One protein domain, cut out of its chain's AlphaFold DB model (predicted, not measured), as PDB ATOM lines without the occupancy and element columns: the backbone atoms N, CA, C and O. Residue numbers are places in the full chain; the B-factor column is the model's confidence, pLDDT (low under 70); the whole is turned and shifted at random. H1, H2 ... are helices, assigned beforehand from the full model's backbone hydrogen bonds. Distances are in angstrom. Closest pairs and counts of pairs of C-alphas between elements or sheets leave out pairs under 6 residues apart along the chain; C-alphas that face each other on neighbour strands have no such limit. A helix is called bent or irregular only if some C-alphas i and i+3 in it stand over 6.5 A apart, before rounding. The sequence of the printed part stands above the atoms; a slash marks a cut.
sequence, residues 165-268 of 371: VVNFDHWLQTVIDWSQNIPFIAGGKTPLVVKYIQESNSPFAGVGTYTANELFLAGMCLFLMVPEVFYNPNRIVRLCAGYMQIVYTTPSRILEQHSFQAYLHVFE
ATOM      1  N   VAL A 165     -26.085  14.608 -47.059       88.44
ATOM      2  CA  VAL A 165     -25.736  13.177 -47.106       88.44
ATOM      3  C   VAL A 165     -24.286  12.974 -46.669       88.44
ATOM      4  O   VAL A 165     -23.959  11.981 -46.026       88.44
ATOM      5  N   VAL A 166     -23.414  13.931 -46.997       89.81
ATOM      6  CA  VAL A 166     -21.976  13.873 -46.684       89.81
ATOM      7  C   VAL A 166     -21.648  14.532 -45.338       89.81
ATOM      8  O   VAL A 166     -20.736  14.086 -44.650       89.81
ATOM      9  N   ASN A 167     -22.372  15.587 -44.950       91.62
ATOM     10  CA  ASN A 167     -22.071  16.416 -43.774       91.62
ATOM     11  C   ASN A 167     -23.309  16.598 -42.879       91.62
ATOM     12  O   ASN A 167     -23.638  17.726 -42.505       91.62
ATOM     13  N   PHE A 168     -24.017  15.505 -42.572       92.44
ATOM     14  CA  PHE A 168     -25.304  15.536 -41.866       92.44
ATOM     15  C   PHE A 168     -25.286  16.388 -40.589       92.44
ATOM     16  O   PHE A 168     -26.118  17.280 -40.454       92.44
ATOM     17  N   ASP A 169     -24.311  16.182 -39.698       94.56
ATOM     18  CA  ASP A 169     -24.241  16.898 -38.415       94.56
ATOM     19  C   ASP A 169     -24.028  18.409 -38.602       94.56
ATOM     20  O   ASP A 169     -24.662  19.220 -37.933       94.56
ATOM     21  N   HIS A 170     -23.186  18.803 -39.564       93.94
ATOM     22  CA  HIS A 170     -22.940  20.211 -39.896       93.94
ATOM     23  C   HIS A 170     -24.190  20.849 -40.514       93.94
ATOM     24  O   HIS A 170     -24.554  21.973 -40.169       93.94
ATOM     25  N   TRP A 171     -24.881  20.132 -41.404       94.69
ATOM     26  CA  TRP A 171     -26.147  20.588 -41.977       94.69
ATOM     27  C   TRP A 171     -27.232  20.730 -40.902       94.69
ATOM     28  O   TRP A 171     -27.886  21.769 -40.850       94.69
ATOM     29  N   LEU A 172     -27.380  19.754 -40.003       94.94
ATOM     30  CA  LEU A 172     -28.356  19.798 -38.915       94.94
ATOM     31  C   LEU A 172     -28.049  20.935 -37.930       94.94
ATOM     32  O   LEU A 172     -28.960  21.677 -37.567       94.94
ATOM     33  N   GLN A 173     -26.778  21.140 -37.568       94.56
ATOM     34  CA  GLN A 173     -26.360  22.304 -36.785       94.56
ATOM     35  C   GLN A 173     -26.687  23.610 -37.522       94.56
ATOM     36  O   GLN A 173     -27.235  24.522 -36.916       94.56
ATOM     37  N   THR A 174     -26.478  23.673 -38.842       93.88
ATOM     38  CA  THR A 174     -26.869  24.838 -39.656       93.88
ATOM     39  C   THR A 174     -28.385  25.069 -39.632       93.88
ATOM     40  O   THR A 174     -28.807  26.220 -39.608       93.88
ATOM     41  N   VAL A 175     -29.221  24.020 -39.600       93.44
ATOM     42  CA  VAL A 175     -30.680  24.165 -39.415       93.44
ATOM     43  C   VAL A 175     -31.009  24.716 -38.030       93.44
ATOM     44  O   VAL A 175     -31.835  25.623 -37.929       93.44
ATOM     45  N   ILE A 176     -30.357  24.213 -36.980       92.31
ATOM     46  CA  ILE A 176     -30.546  24.682 -35.601       92.31
ATOM     47  C   ILE A 176     -30.146  26.160 -35.494       92.31
ATOM     48  O   ILE A 176     -30.988  26.988 -35.144       92.31
ATOM     49  N   ASP A 177     -28.920  26.508 -35.878       92.31
ATOM     50  CA  ASP A 177     -28.380  27.871 -35.828       92.31
ATOM     51  C   ASP A 177     -29.232  28.841 -36.652       92.31
ATOM     52  O   ASP A 177     -29.595  29.917 -36.174       92.31
ATOM     53  N   TRP A 178     -29.610  28.458 -37.875       90.31
ATOM     54  CA  TRP A 178     -30.482  29.265 -38.725       90.31
ATOM     55  C   TRP A 178     -31.859  29.462 -38.085       90.31
ATOM     56  O   TRP A 178     -32.324  30.596 -38.040       90.31
ATOM     57  N   SER A 179     -32.468  28.410 -37.516       90.12
ATOM     58  CA  SER A 179     -33.773  28.489 -36.834       90.12
ATOM     59  C   SER A 179     -33.761  29.404 -35.601       90.12
ATOM     60  O   SER A 179     -34.727  30.131 -35.369       90.12
ATOM     61  N   GLN A 180     -32.652  29.439 -34.854       88.50
ATOM     62  CA  GLN A 180     -32.458  30.332 -33.704       88.50
ATOM     63  C   GLN A 180     -32.229  31.792 -34.124       88.50
ATOM     64  O   GLN A 180     -32.615  32.709 -33.401       88.50
ATOM     65  N   ASN A 181     -31.629  32.014 -35.296       88.50
ATOM     66  CA  ASN A 181     -31.372  33.340 -35.864       88.50
ATOM     67  C   ASN A 181     -32.531  33.883 -36.724       88.50
ATOM     68  O   ASN A 181     -32.405  34.969 -37.295       88.50
ATOM     69  N   ILE A 182     -33.665  33.178 -36.809       85.88
ATOM     70  CA  ILE A 182     -34.879  33.703 -37.445       85.88
ATOM     71  C   ILE A 182     -35.333  34.942 -36.660       85.88
ATOM     72  O   ILE A 182     -35.705  34.819 -35.489       85.88
ATOM     73  N   PRO A 183     -35.335  36.144 -37.270       77.50
ATOM     74  CA  PRO A 183     -35.677  37.358 -36.551       77.50
ATOM     75  C   PRO A 183     -37.144  37.301 -36.132       77.50
ATOM     76  O   PRO A 183     -38.030  37.140 -36.973       77.50
ATOM     77  N   PHE A 184     -37.419  37.476 -34.837       72.94
ATOM     78  CA  PHE A 184     -38.792  37.647 -34.380       72.94
ATOM     79  C   PHE A 184     -39.347  38.946 -34.980       72.94
ATOM     80  O   PHE A 184     -38.926  40.042 -34.603       72.94
ATOM     81  N   ILE A 185     -40.280  38.835 -35.930       67.94
ATOM     82  CA  ILE A 185     -40.790  39.978 -36.699       67.94
ATOM     83  C   ILE A 185     -41.837  40.747 -35.877       67.94
ATOM     84  O   ILE A 185     -43.037  40.719 -36.150       67.94
ATOM     85  N   ALA A 186     -41.373  41.448 -34.844       56.38
ATOM     86  CA  ALA A 186     -42.204  42.290 -33.994       56.38
ATOM     87  C   ALA A 186     -42.855  43.421 -34.817       56.38
ATOM     88  O   ALA A 186     -42.199  44.381 -35.214       56.38
ATOM     89  N   GLY A 187     -44.158  43.293 -35.070       67.31
ATOM     90  CA  GLY A 187     -44.983  44.294 -35.758       67.31
ATOM     91  C   GLY A 187     -45.067  44.143 -37.281       67.31
ATOM     92  O   GLY A 187     -45.743  44.943 -37.922       67.31
ATOM     93  N   GLY A 188     -44.420  43.135 -37.873       72.75
ATOM     94  CA  GLY A 188     -44.520  42.840 -39.305       72.75
ATOM     95  C   GLY A 188     -45.383  41.613 -39.600       72.75
ATOM     96  O   GLY A 188     -45.618  40.775 -38.732       72.75
ATOM     97  N   LYS A 189     -45.831  41.473 -40.854       77.94
ATOM     98  CA  LYS A 189     -46.455  40.227 -41.316       77.94
ATOM     99  C   LYS A 189     -45.387  39.142 -41.443       77.94
ATOM    100  O   LYS A 189     -44.586  39.162 -42.375       77.94
ATOM    101  N   THR A 190     -45.404  38.198 -40.512       79.25
ATOM    102  CA  THR A 190     -44.636  36.950 -40.565       79.25
ATOM    103  C   THR A 190     -44.802  36.254 -41.928       79.25
ATOM    104  O   THR A 190     -45.931  36.158 -42.414       79.25
ATOM    105  N   PRO A 191     -43.729  35.758 -42.572       88.19
ATOM    106  CA  PRO A 191     -43.839  35.034 -43.833       88.19
ATOM    107  C   PRO A 191     -44.340  33.595 -43.637       88.19
ATOM    108  O   PRO A 191     -44.149  32.976 -42.584       88.19
ATOM    109  N   LEU A 192     -44.921  33.037 -44.706       89.88
ATOM    110  CA  LEU A 192     -45.168  31.599 -44.813       89.88
ATOM    111  C   LEU A 192     -43.834  30.852 -44.807       89.88
ATOM    112  O   LEU A 192     -42.904  31.228 -45.529       89.88
ATOM    113  N   VAL A 193     -43.776  29.753 -44.059       91.69
ATOM    114  CA  VAL A 193     -42.578  28.918 -43.921       91.69
ATOM    115  C   VAL A 193     -42.054  28.441 -45.282       91.69
ATOM    116  O   VAL A 193     -40.852  28.459 -45.527       91.69
ATOM    117  N   VAL A 194     -42.963  28.122 -46.207       90.88
ATOM    118  CA  VAL A 194     -42.675  27.692 -47.582       90.88
ATOM    119  C   VAL A 194     -41.846  28.724 -48.349       90.88
ATOM    120  O   VAL A 194     -40.845  28.360 -48.965       90.88
ATOM    121  N   LYS A 195     -42.225  30.008 -48.286       88.31
ATOM    122  CA  LYS A 195     -41.492  31.092 -48.961       88.31
ATOM    123  C   LYS A 195     -40.151  31.344 -48.291       88.31
ATOM    124  O   LYS A 195     -39.135  31.415 -48.969       88.31
ATOM    125  N   TYR A 196     -40.141  31.383 -46.960       90.38
ATOM    126  CA  TYR A 196     -38.927  31.607 -46.181       90.38
ATOM    127  C   TYR A 196     -37.861  30.527 -46.439       90.38
ATOM    128  O   TYR A 196     -36.685  30.837 -46.590       90.38
ATOM    129  N   ILE A 197     -38.280  29.267 -46.587       91.31
ATOM    130  CA  ILE A 197     -37.418  28.145 -46.979       91.31
ATOM    131  C   ILE A 197     -36.922  28.287 -48.430       91.31
ATOM    132  O   ILE A 197     -35.737  28.083 -48.678       91.31
ATOM    133  N   GLN A 198     -37.788  28.658 -49.380       86.81
ATOM    134  CA  GLN A 198     -37.414  28.857 -50.792       86.81
ATOM    135  C   GLN A 198     -36.394  29.991 -50.977       86.81
ATOM    136  O   GLN A 198     -35.427  29.854 -51.727       86.81
ATOM    137  N   GLU A 199     -36.606  31.099 -50.268       85.25
ATOM    138  CA  GLU A 199     -35.739  32.279 -50.246       85.25
ATOM    139  C   GLU A 199     -34.441  32.013 -49.455       85.25
ATOM    140  O   GLU A 199     -33.406  32.625 -49.735       85.25
ATOM    141  N   SER A 200     -34.441  31.046 -48.527       80.88
ATOM    142  CA  SER A 200     -33.224  30.580 -47.861       80.88
ATOM    143  C   SER A 200     -32.311  29.821 -48.837       80.88
ATOM    144  O   SER A 200     -32.636  28.766 -49.383       80.88
ATOM    145  N   ASN A 201     -31.110  30.356 -49.065       74.81
ATOM    146  CA  ASN A 201     -30.061  29.663 -49.825       74.81
ATOM    147  C   ASN A 201     -29.347  28.576 -48.994       74.81
ATOM    148  O   ASN A 201     -28.630  27.743 -49.542       74.81
ATOM    149  N   SER A 202     -29.538  28.594 -47.678       86.81
ATOM    150  CA  SER A 202     -29.060  27.623 -46.694       86.81
ATOM    151  C   SER A 202     -30.009  27.709 -45.491       86.81
ATOM    152  O   SER A 202     -30.456  28.823 -45.205       86.81
ATOM    153  N   PRO A 203     -30.348  26.604 -44.799       91.38
ATOM    154  CA  PRO A 203     -29.854  25.229 -44.971       91.38
ATOM    155  C   PRO A 203     -30.584  24.422 -46.064       91.38
ATOM    156  O   PRO A 203     -30.116  23.354 -46.459       91.38
ATOM    157  N   PHE A 204     -31.723  24.911 -46.562       91.00
ATOM    158  CA  PHE A 204     -32.631  24.175 -47.452       91.00
ATOM    159  C   PHE A 204     -32.360  24.435 -48.945       91.00
ATOM    160  O   PHE A 204     -33.225  24.850 -49.723       91.00
ATOM    161  N   ALA A 205     -31.124  24.170 -49.366       87.38
ATOM    162  CA  ALA A 205     -30.764  24.188 -50.780       87.38
ATOM    163  C   ALA A 205     -31.613  23.175 -51.587       87.38
ATOM    164  O   ALA A 205     -32.054  22.152 -51.078       87.38
ATOM    165  N   GLY A 206     -31.908  23.479 -52.851       83.44
ATOM    166  CA  GLY A 206     -32.765  22.643 -53.715       83.44
ATOM    167  C   GLY A 206     -34.276  22.750 -53.453       83.44
ATOM    168  O   GLY A 206     -35.070  22.117 -54.160       83.44
ATOM    169  N   VAL A 207     -34.709  23.551 -52.468       87.00
ATOM    170  CA  VAL A 207     -36.137  23.730 -52.164       87.00
ATOM    171  C   VAL A 207     -36.793  24.841 -52.996       87.00
ATOM    172  O   VAL A 207     -37.083  25.918 -52.494       87.00
ATOM    173  N   GLY A 208     -37.065  24.576 -54.276       83.75
ATOM    174  CA  GLY A 208     -37.994  25.372 -55.093       83.75
ATOM    175  C   GLY A 208     -39.473  25.043 -54.830       83.75
ATOM    176  O   GLY A 208     -39.796  24.169 -54.020       83.75
ATOM    177  N   THR A 209     -40.394  25.691 -55.557       80.56
ATOM    178  CA  THR A 209     -41.866  25.563 -55.396       80.56
ATOM    179  C   THR A 209     -42.338  24.114 -55.274       80.56
ATOM    180  O   THR A 209     -43.002  23.732 -54.315       80.56
ATOM    181  N   TYR A 210     -41.922  23.272 -56.218       79.06
ATOM    182  CA  TYR A 210     -42.316  21.866 -56.278       79.06
ATOM    183  C   TYR A 210     -41.487  20.942 -55.377       79.06
ATOM    184  O   TYR A 210     -41.736  19.743 -55.336       79.06
ATOM    185  N   THR A 211     -40.444  21.440 -54.717       82.38
ATOM    186  CA  THR A 211     -39.815  20.720 -53.603       82.38
ATOM    187  C   THR A 211     -40.575  21.014 -52.318       82.38
ATOM    188  O   THR A 211     -40.851  20.089 -51.566       82.38
ATOM    189  N   ALA A 212     -40.977  22.270 -52.097       87.56
ATOM    190  CA  ALA A 212     -41.768  22.649 -50.932       87.56
ATOM    191  C   ALA A 212     -43.131  21.937 -50.898       87.56
ATOM    192  O   ALA A 212     -43.538  21.480 -49.836       87.56
ATOM    193  N   ASN A 213     -43.798  21.754 -52.044       84.19
ATOM    194  CA  ASN A 213     -45.029  20.957 -52.098       84.19
ATOM    195  C   ASN A 213     -44.808  19.521 -51.584       84.19
ATOM    196  O   ASN A 213     -45.481  19.121 -50.641       84.19
ATOM    197  N   GLU A 214     -43.830  18.780 -52.116       82.12
ATOM    198  CA  GLU A 214     -43.491  17.418 -51.650       82.12
ATOM    199  C   GLU A 214     -43.102  17.390 -50.157       82.12
ATOM    200  O   GLU A 214     -43.561  16.543 -49.394       82.12
ATOM    201  N   LEU A 215     -42.281  18.356 -49.733       86.25
ATOM    202  CA  LEU A 215     -41.742  18.477 -48.376       86.25
ATOM    203  C   LEU A 215     -42.824  18.708 -47.313       86.25
ATOM    204  O   LEU A 215     -42.680  18.247 -46.183       86.25
ATOM    205  N   PHE A 216     -43.906  19.399 -47.669       83.12
ATOM    206  CA  PHE A 216     -45.032  19.647 -46.770       83.12
ATOM    207  C   PHE A 216     -46.146  18.601 -46.932       83.12
ATOM    208  O   PHE A 216     -46.770  18.227 -45.943       83.12
ATOM    209  N   LEU A 217     -46.326  18.003 -48.117       71.31
ATOM    210  CA  LEU A 217     -47.194  16.826 -48.289       71.31
ATOM    211  C   LEU A 217     -46.776  15.637 -47.395       71.31
ATOM    212  O   LEU A 217     -47.623  14.815 -47.055       71.31
ATOM    213  N   ALA A 218     -45.531  15.608 -46.909       67.50
ATOM    214  CA  ALA A 218     -45.041  14.699 -45.866       67.50
ATOM    215  C   ALA A 218     -45.604  14.947 -44.435       67.50
ATOM    216  O   ALA A 218     -45.003  14.506 -43.456       67.50
ATOM    217  N   GLY A 219     -46.750  15.629 -44.287       73.50
ATOM    218  CA  GLY A 219     -47.471  15.772 -43.010       73.50
ATOM    219  C   GLY A 219     -47.422  17.159 -42.359       73.50
ATOM    220  O   GLY A 219     -47.490  17.259 -41.135       73.50
ATOM    221  N   MET A 220     -47.299  18.233 -43.143       85.19
ATOM    222  CA  MET A 220     -47.334  19.627 -42.676       85.19
ATOM    223  C   MET A 220     -48.194  20.504 -43.599       85.19
ATOM    224  O   MET A 220     -48.310  20.263 -44.797       85.19
ATOM    225  N   CYS A 221     -48.800  21.568 -43.071       85.25
ATOM    226  CA  CYS A 221     -49.595  22.473 -43.901       85.25
ATOM    227  C   CYS A 221     -48.697  23.492 -44.633       85.25
ATOM    228  O   CYS A 221     -47.857  24.142 -44.015       85.25
ATOM    229  N   LEU A 222     -48.906  23.678 -45.944       84.62
ATOM    230  CA  LEU A 222     -48.199  24.686 -46.758       84.62
ATOM    231  C   LEU A 222     -48.430  26.131 -46.277       84.62
ATOM    232  O   LEU A 222     -47.658  27.026 -46.619       84.62
ATOM    233  N   PHE A 223     -49.488  26.349 -45.492       85.56
ATOM    234  CA  PHE A 223     -49.879  27.658 -44.971       85.56
ATOM    235  C   PHE A 223     -49.344  27.940 -43.564       85.56
ATOM    236  O   PHE A 223     -49.704  28.958 -42.985       85.56
ATOM    237  N   LEU A 224     -48.479  27.067 -43.027       88.50
ATOM    238  CA  LEU A 224     -47.816  27.325 -41.751       88.50
ATOM    239  C   LEU A 224     -46.925  28.570 -41.835       88.50
ATOM    240  O   LEU A 224     -46.185  28.800 -42.800       88.50
ATOM    241  N   MET A 225     -46.970  29.359 -40.776       90.31
ATOM    242  CA  MET A 225     -46.132  30.528 -40.567       90.31
ATOM    243  C   MET A 225     -44.764  30.095 -40.030       90.31
ATOM    244  O   MET A 225     -44.628  29.061 -39.377       90.31
ATOM    245  N   VAL A 226     -43.730  30.903 -40.263       90.75
ATOM    246  CA  VAL A 226     -42.356  30.611 -39.809       90.75
ATOM    247  C   VAL A 226     -42.252  30.198 -38.317       90.75
ATOM    248  O   VAL A 226     -41.701  29.128 -38.056       90.75
ATOM    249  N   PRO A 227     -42.829  30.925 -37.335       88.50
ATOM    250  CA  PRO A 227     -42.837  30.528 -35.920       88.50
ATOM    251  C   PRO A 227     -43.592  29.225 -35.639       88.50
ATOM    252  O   PRO A 227     -43.185  28.455 -34.775       88.50
ATOM    253  N   GLU A 228     -44.673  28.948 -36.375       87.44
ATOM    254  CA  GLU A 228     -45.492  27.747 -36.169       87.44
ATOM    255  C   GLU A 228     -44.727  26.463 -36.500       87.44
ATOM    256  O   GLU A 228     -45.074  25.410 -35.969       87.44
ATOM    257  N   VAL A 229     -43.701  26.539 -37.354       90.81
ATOM    258  CA  VAL A 229     -42.747  25.445 -37.588       90.81
ATOM    259  C   VAL A 229     -41.538  25.573 -36.667       90.81
ATOM    260  O   VAL A 229     -41.243  24.636 -35.936       90.81
ATOM    261  N   PHE A 230     -40.843  26.713 -36.666       89.75
ATOM    262  CA  PHE A 230     -39.520  26.821 -36.037       89.75
ATOM    263  C   PHE A 230     -39.520  27.057 -34.522       89.75
ATOM    264  O   PHE A 230     -38.455  26.986 -33.917       89.75
ATOM    265  N   TYR A 231     -40.675  27.264 -33.883       86.19
ATOM    266  CA  TYR A 231     -40.806  27.212 -32.416       86.19
ATOM    267  C   TYR A 231     -41.487  25.921 -31.918       86.19
ATOM    268  O   TYR A 231     -41.672  25.753 -30.715       86.19
ATOM    269  N   ASN A 232     -41.814  24.975 -32.810       87.19
ATOM    270  CA  ASN A 232     -42.283  23.632 -32.457       87.19
ATOM    271  C   ASN A 232     -41.212  22.587 -32.857       87.19
ATOM    272  O   ASN A 232     -41.042  22.308 -34.046       87.19
ATOM    273  N   PRO A 233     -40.510  21.954 -31.894       86.00
ATOM    274  CA  PRO A 233     -39.459  20.979 -32.196       86.00
ATOM    275  C   PRO A 233     -39.917  19.794 -33.059       86.00
ATOM    276  O   PRO A 233     -39.173  19.367 -33.943       86.00
ATOM    277  N   ASN A 234     -41.144  19.294 -32.875       85.56
ATOM    278  CA  ASN A 234     -41.680  18.181 -33.668       85.56
ATOM    279  C   ASN A 234     -41.825  18.565 -35.145       85.56
ATOM    280  O   ASN A 234     -41.526  17.761 -36.029       85.56
ATOM    281  N   ARG A 235     -42.246  19.802 -35.432       89.12
ATOM    282  CA  ARG A 235     -42.377  20.334 -36.796       89.12
ATOM    283  C   ARG A 235     -41.023  20.593 -37.449       89.12
ATOM    284  O   ARG A 235     -40.872  20.260 -38.622       89.12
ATOM    285  N   ILE A 236     -40.018  21.073 -36.711       90.88
ATOM    286  CA  ILE A 236     -38.633  21.144 -37.224       90.88
ATOM    287  C   ILE A 236     -38.120  19.742 -37.565       90.88
ATOM    288  O   ILE A 236     -37.586  19.533 -38.654       90.88
ATOM    289  N   VAL A 237     -38.312  18.762 -36.675       89.50
ATOM    290  CA  VAL A 237     -37.884  17.373 -36.904       89.50
ATOM    291  C   VAL A 237     -38.600  16.765 -38.113       89.50
ATOM    292  O   VAL A 237     -37.943  16.134 -38.939       89.50
ATOM    293  N   ARG A 238     -39.906  17.011 -38.291       88.94
ATOM    294  CA  ARG A 238     -40.671  16.614 -39.492       88.94
ATOM    295  C   ARG A 238     -40.137  17.259 -40.765       88.94
ATOM    296  O   ARG A 238     -39.944  16.557 -41.753       88.94
ATOM    297  N   LEU A 239     -39.850  18.560 -40.738       92.00
ATOM    298  CA  LEU A 239     -39.255  19.281 -41.863       92.00
ATOM    299  C   LEU A 239     -37.880  18.709 -42.237       92.00
ATOM    300  O   LEU A 239     -37.611  18.472 -43.414       92.00
ATOM    301  N   CYS A 240     -37.031  18.433 -41.247       92.94
ATOM    302  CA  CYS A 240     -35.718  17.834 -41.469       92.94
ATOM    303  C   CYS A 240     -35.838  16.409 -42.021       92.94
ATOM    304  O   CYS A 240     -35.215  16.094 -43.031       92.94
ATOM    305  N   ALA A 241     -36.673  15.565 -41.410       89.62
ATOM    306  CA  ALA A 241     -36.901  14.190 -41.846       89.62
ATOM    307  C   ALA A 241     -37.493  14.126 -43.263       89.62
ATOM    308  O   ALA A 241     -37.022  13.341 -44.080       89.62
ATOM    309  N   GLY A 242     -38.463  14.988 -43.584       90.06
ATOM    310  CA  GLY A 242     -39.025  15.115 -44.928       90.06
ATOM    311  C   GLY A 242     -37.971  15.533 -45.954       90.06
ATOM    312  O   GLY A 242     -37.841  14.893 -46.993       90.06
ATOM    313  N   TYR A 243     -37.156  16.545 -45.649       92.12
ATOM    314  CA  TYR A 243     -36.088  16.999 -46.546       92.12
ATOM    315  C   TYR A 243     -35.047  15.894 -46.783       92.12
ATOM    316  O   TYR A 243     -34.753  15.567 -47.934       92.12
ATOM    317  N   MET A 244     -34.574  15.241 -45.715       91.88
ATOM    318  CA  MET A 244     -33.650  14.108 -45.812       91.88
ATOM    319  C   MET A 244     -34.249  12.928 -46.582       91.88
ATOM    320  O   MET A 244     -33.555  12.334 -47.400       91.88
ATOM    321  N   GLN A 245     -35.530  12.607 -46.387       88.19
ATOM    322  CA  GLN A 245     -36.203  11.521 -47.103       88.19
ATOM    323  C   GLN A 245     -36.244  11.776 -48.614       88.19
ATOM    324  O   GLN A 245     -35.990  10.860 -49.401       88.19
ATOM    325  N   ILE A 246     -36.533  13.006 -49.050       85.19
ATOM    326  CA  ILE A 246     -36.545  13.332 -50.483       85.19
ATOM    327  C   ILE A 246     -35.106  13.331 -51.040       85.19
ATOM    328  O   ILE A 246     -34.882  12.815 -52.137       85.19
ATOM    329  N   VAL A 247     -34.121  13.824 -50.280       86.44
ATOM    330  CA  VAL A 247     -32.695  13.775 -50.656       86.44
ATOM    331  C   VAL A 247     -32.190  12.331 -50.801       86.44
ATOM    332  O   VAL A 247     -31.621  11.998 -51.837       86.44
ATOM    333  N   TYR A 248     -32.447  11.447 -49.830       85.31
ATOM    334  CA  TYR A 248     -32.005  10.045 -49.869       85.31
ATOM    335  C   TYR A 248     -32.733   9.194 -50.918       85.31
ATOM    336  O   TYR A 248     -32.123   8.299 -51.497       85.31
ATOM    337  N   THR A 249     -34.021   9.445 -51.185       82.12
ATOM    338  CA  THR A 249     -34.782   8.658 -52.180       82.12
ATOM    339  C   THR A 249     -34.613   9.148 -53.617       82.12
ATOM    340  O   THR A 249     -34.882   8.390 -54.548       82.12
ATOM    341  N   THR A 250     -34.140  10.381 -53.822       78.50
ATOM    342  CA  THR A 250     -33.854  10.956 -55.149       78.50
ATOM    343  C   THR A 250     -32.925  10.074 -56.000       78.50
ATOM    344  O   THR A 250     -33.337   9.734 -57.111       78.50
ATOM    345  N   PRO A 251     -31.735   9.651 -55.519       77.44
ATOM    346  CA  PRO A 251     -30.840   8.761 -56.259       77.44
ATOM    347  C   PRO A 251     -31.527   7.507 -56.815       77.44
ATOM    348  O   PRO A 251     -31.528   7.295 -58.025       77.44
ATOM    349  N   SER A 252     -32.167   6.705 -55.958       74.62
ATOM    350  CA  SER A 252     -32.797   5.445 -56.377       74.62
ATOM    351  C   SER A 252     -33.953   5.676 -57.349       74.62
ATOM    352  O   SER A 252     -34.033   5.005 -58.371       74.62
ATOM    353  N   ARG A 253     -34.795   6.692 -57.104       70.06
ATOM    354  CA  ARG A 253     -35.912   7.054 -57.997       70.06
ATOM    355  C   ARG A 253     -35.454   7.426 -59.410       70.06
ATOM    356  O   ARG A 253     -36.173   7.144 -60.363       70.06
ATOM    357  N   ILE A 254     -34.277   8.039 -59.549       67.12
ATOM    358  CA  ILE A 254     -33.672   8.360 -60.851       67.12
ATOM    359  C   ILE A 254     -33.124   7.103 -61.544       67.12
ATOM    360  O   ILE A 254     -33.260   6.968 -62.758       67.12
ATOM    361  N   LEU A 255     -32.516   6.183 -60.790       66.81
ATOM    362  CA  LEU A 255     -31.925   4.955 -61.336       66.81
ATOM    363  C   LEU A 255     -32.980   3.910 -61.737       66.81
ATOM    364  O   LEU A 255     -32.801   3.206 -62.728       66.81
ATOM    365  N   GLU A 256     -34.077   3.815 -60.987       67.06
ATOM    366  CA  GLU A 256     -35.144   2.826 -61.188       67.06
ATOM    367  C   GLU A 256     -36.109   3.175 -62.336       67.06
ATOM    368  O   GLU A 256     -36.844   2.300 -62.799       67.06
ATOM    369  N   GLN A 257     -36.153   4.434 -62.797       56.81
ATOM    370  CA  GLN A 257     -37.186   4.908 -63.728       56.81
ATOM    371  C   GLN A 257     -36.609   5.636 -64.949       56.81
ATOM    372  O   GLN A 257     -36.270   6.816 -64.906       56.81
ATOM    373  N   HIS A 258     -36.612   4.950 -66.097       50.41
ATOM    374  CA  HIS A 258     -36.176   5.492 -67.393       50.41
ATOM    375  C   HIS A 258     -37.009   6.685 -67.921       50.41
ATOM    376  O   HIS A 258     -36.649   7.271 -68.941       50.41
ATOM    377  N   SER A 259     -38.113   7.057 -67.265       53.25
ATOM    378  CA  SER A 259     -39.026   8.132 -67.680       53.25
ATOM    379  C   SER A 259     -39.344   9.103 -66.534       53.25
ATOM    380  O   SER A 259     -40.434   9.104 -65.966       53.25
ATOM    381  N   PHE A 260     -38.401  10.010 -66.256       50.44
ATOM    382  CA  PHE A 260     -38.493  11.091 -65.254       50.44
ATOM    383  C   PHE A 260     -39.824  11.882 -65.257       50.44
ATOM    384  O   PHE A 260     -40.286  12.349 -64.216       50.44
ATOM    385  N   GLN A 261     -40.473  11.988 -66.422       49.78
ATOM    386  CA  GLN A 261     -41.784  12.620 -66.608       49.78
ATOM    387  C   GLN A 261     -42.909  12.002 -65.757       49.78
ATOM    388  O   GLN A 261     -43.854  12.709 -65.422       49.78
ATOM    389  N   ALA A 262     -42.833  10.713 -65.409       46.22
ATOM    390  CA  ALA A 262     -43.935   9.990 -64.768       46.22
ATOM    391  C   ALA A 262     -44.103  10.280 -63.265       46.22
ATOM    392  O   ALA A 262     -45.200  10.109 -62.737       46.22
ATOM    393  N   TYR A 263     -43.037  10.699 -62.570       47.53
ATOM    394  CA  TYR A 263     -43.042  10.852 -61.105       47.53
ATOM    395  C   TYR A 263     -43.167  12.308 -60.633       47.53
ATOM    396  O   TYR A 263     -43.467  12.585 -59.472       47.53
ATOM    397  N   LEU A 264     -42.951  13.272 -61.526       47.91
ATOM    398  CA  LEU A 264     -43.245  14.669 -61.243       47.91
ATOM    399  C   LEU A 264     -44.750  14.919 -61.425       47.91
ATOM    400  O   LEU A 264     -45.193  15.194 -62.538       47.91
ATOM    401  N   HIS A 265     -45.504  15.014 -60.319       47.03
ATOM    402  CA  HIS A 265     -46.853  15.627 -60.284       47.03
ATOM    403  C   HIS A 265     -46.901  17.036 -60.927       47.03
ATOM    404  O   HIS A 265     -47.965  17.576 -61.206       47.03
ATOM    405  N   VAL A 266     -45.731  17.636 -61.162       40.91
ATOM    406  CA  VAL A 266     -45.484  18.899 -61.867       40.91
ATOM    407  C   VAL A 266     -45.717  18.823 -63.378       40.91
ATOM    408  O   VAL A 266     -46.099  19.832 -63.967       40.91
ATOM    409  N   PHE A 267     -45.463  17.674 -64.019       37.53
ATOM    410  CA  PHE A 267     -45.685  17.526 -65.463       37.53
ATOM    411  C   PHE A 267     -47.173  17.483 -65.808       37.53
ATOM    412  O   PHE A 267     -47.569  17.916 -66.888       37.53
ATOM    413  N   GLU A 268     -48.016  17.127 -64.841       39.41
ATOM    414  CA  GLU A 268     -49.410  17.548 -64.829       39.41
ATOM    415  C   GLU A 268     -49.510  19.000 -64.310       39.41
ATOM    416  O   GLU A 268     -50.062  19.255 -63.242       39.41
TER     417      GLU A 268
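This is residues 165 to 268 of the 371 residues of an uncharacterized protein of Sphaerobolus stellatus (strain SS14) (UniProt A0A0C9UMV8). One long helix, H5, runs along much of the domain's length; H3 crosses it steeply, and the short helices H2 and H4 join H3 in a small cluster over part of it. H1 lies near H5 without touching any helix, while a loop at residues 181 to 192 reaches out at one end and residues 255 to 262 stick out at the other. The printed part has 104 residues with five named helices, H1 to H5 in chain order, and no named strand; its class is all helix, with 58 residues in the named helices. It is compact, with a radius of gyration of the C-alphas of 14.8 A, but elongated, spanning 50 by 32 by 23 A.

H1, residues 168 to 180, is close to but not clearly touching H4, residues 226 to 230; their closest C-alphas, those of Ser 179 and Phe 230, are 6.0 A apart. H1 and H5, residues 233 to 256, are near each other, with 7 pairs of C-alphas within 10 A. H2, residues 193 to 199, and H3, residues 209 to 217, form a helical hairpin: they only just touch, with 3 pairs of C-alphas within 8 A, the closest Val 194 and Ala 212 at 6.1 A, and run opposite ways at a shallow tilt of 29 degrees. H2 only just touches H4, also with 3 pairs, the closest C-alphas being those of Val 193 and Val 226, 4.5 A apart. H3 touches H5 at residues 239 to 246 of H5 alone, closest at the C-alphas of Leu 215 and Gly 242, 5.5 A apart, with a steep tilt of 64 degrees, opposite ways. H4 and H5 only just touch, with 3 pairs and only at the corner by their link, closest at the C-alphas of Val 229 and Arg 235, 5.2 A apart. H1 and H3 are apart, as are H2 and H5. In H1, H2 and H4 every O i to N i+4 pair is within hydrogen-bond range; in H3 it is 4 of 5 and in H5 18 of 20.

H1 begins at C-alpha 168, (-25.304, 15.536, -41.866), and is 18.3 A long. H2 measures 9.9 A, H3 12.5 A and H4 6.1 A. H5 is 34.5 A long, from C-alpha 233 at (-39.459, 20.979, -32.196) to C-alpha 256 at (-35.144, 2.826, -61.188). H5 has a kink of 31 degrees near residue 250 and is irregular, but only just: C-alphas 248 and 251 are 6.6 A apart.

The two C-alphas farthest apart, those of Gly 187 and His 258, are 50.8 A from each other. The link from H1 to H2 is long, with 12 residues; residues 255 to 262 stand free. The printed part has no cut. The mean pLDDT of the printed part is 80.6, and residues 185 to 187, residue 218 and residues 254 to 268 are under 70.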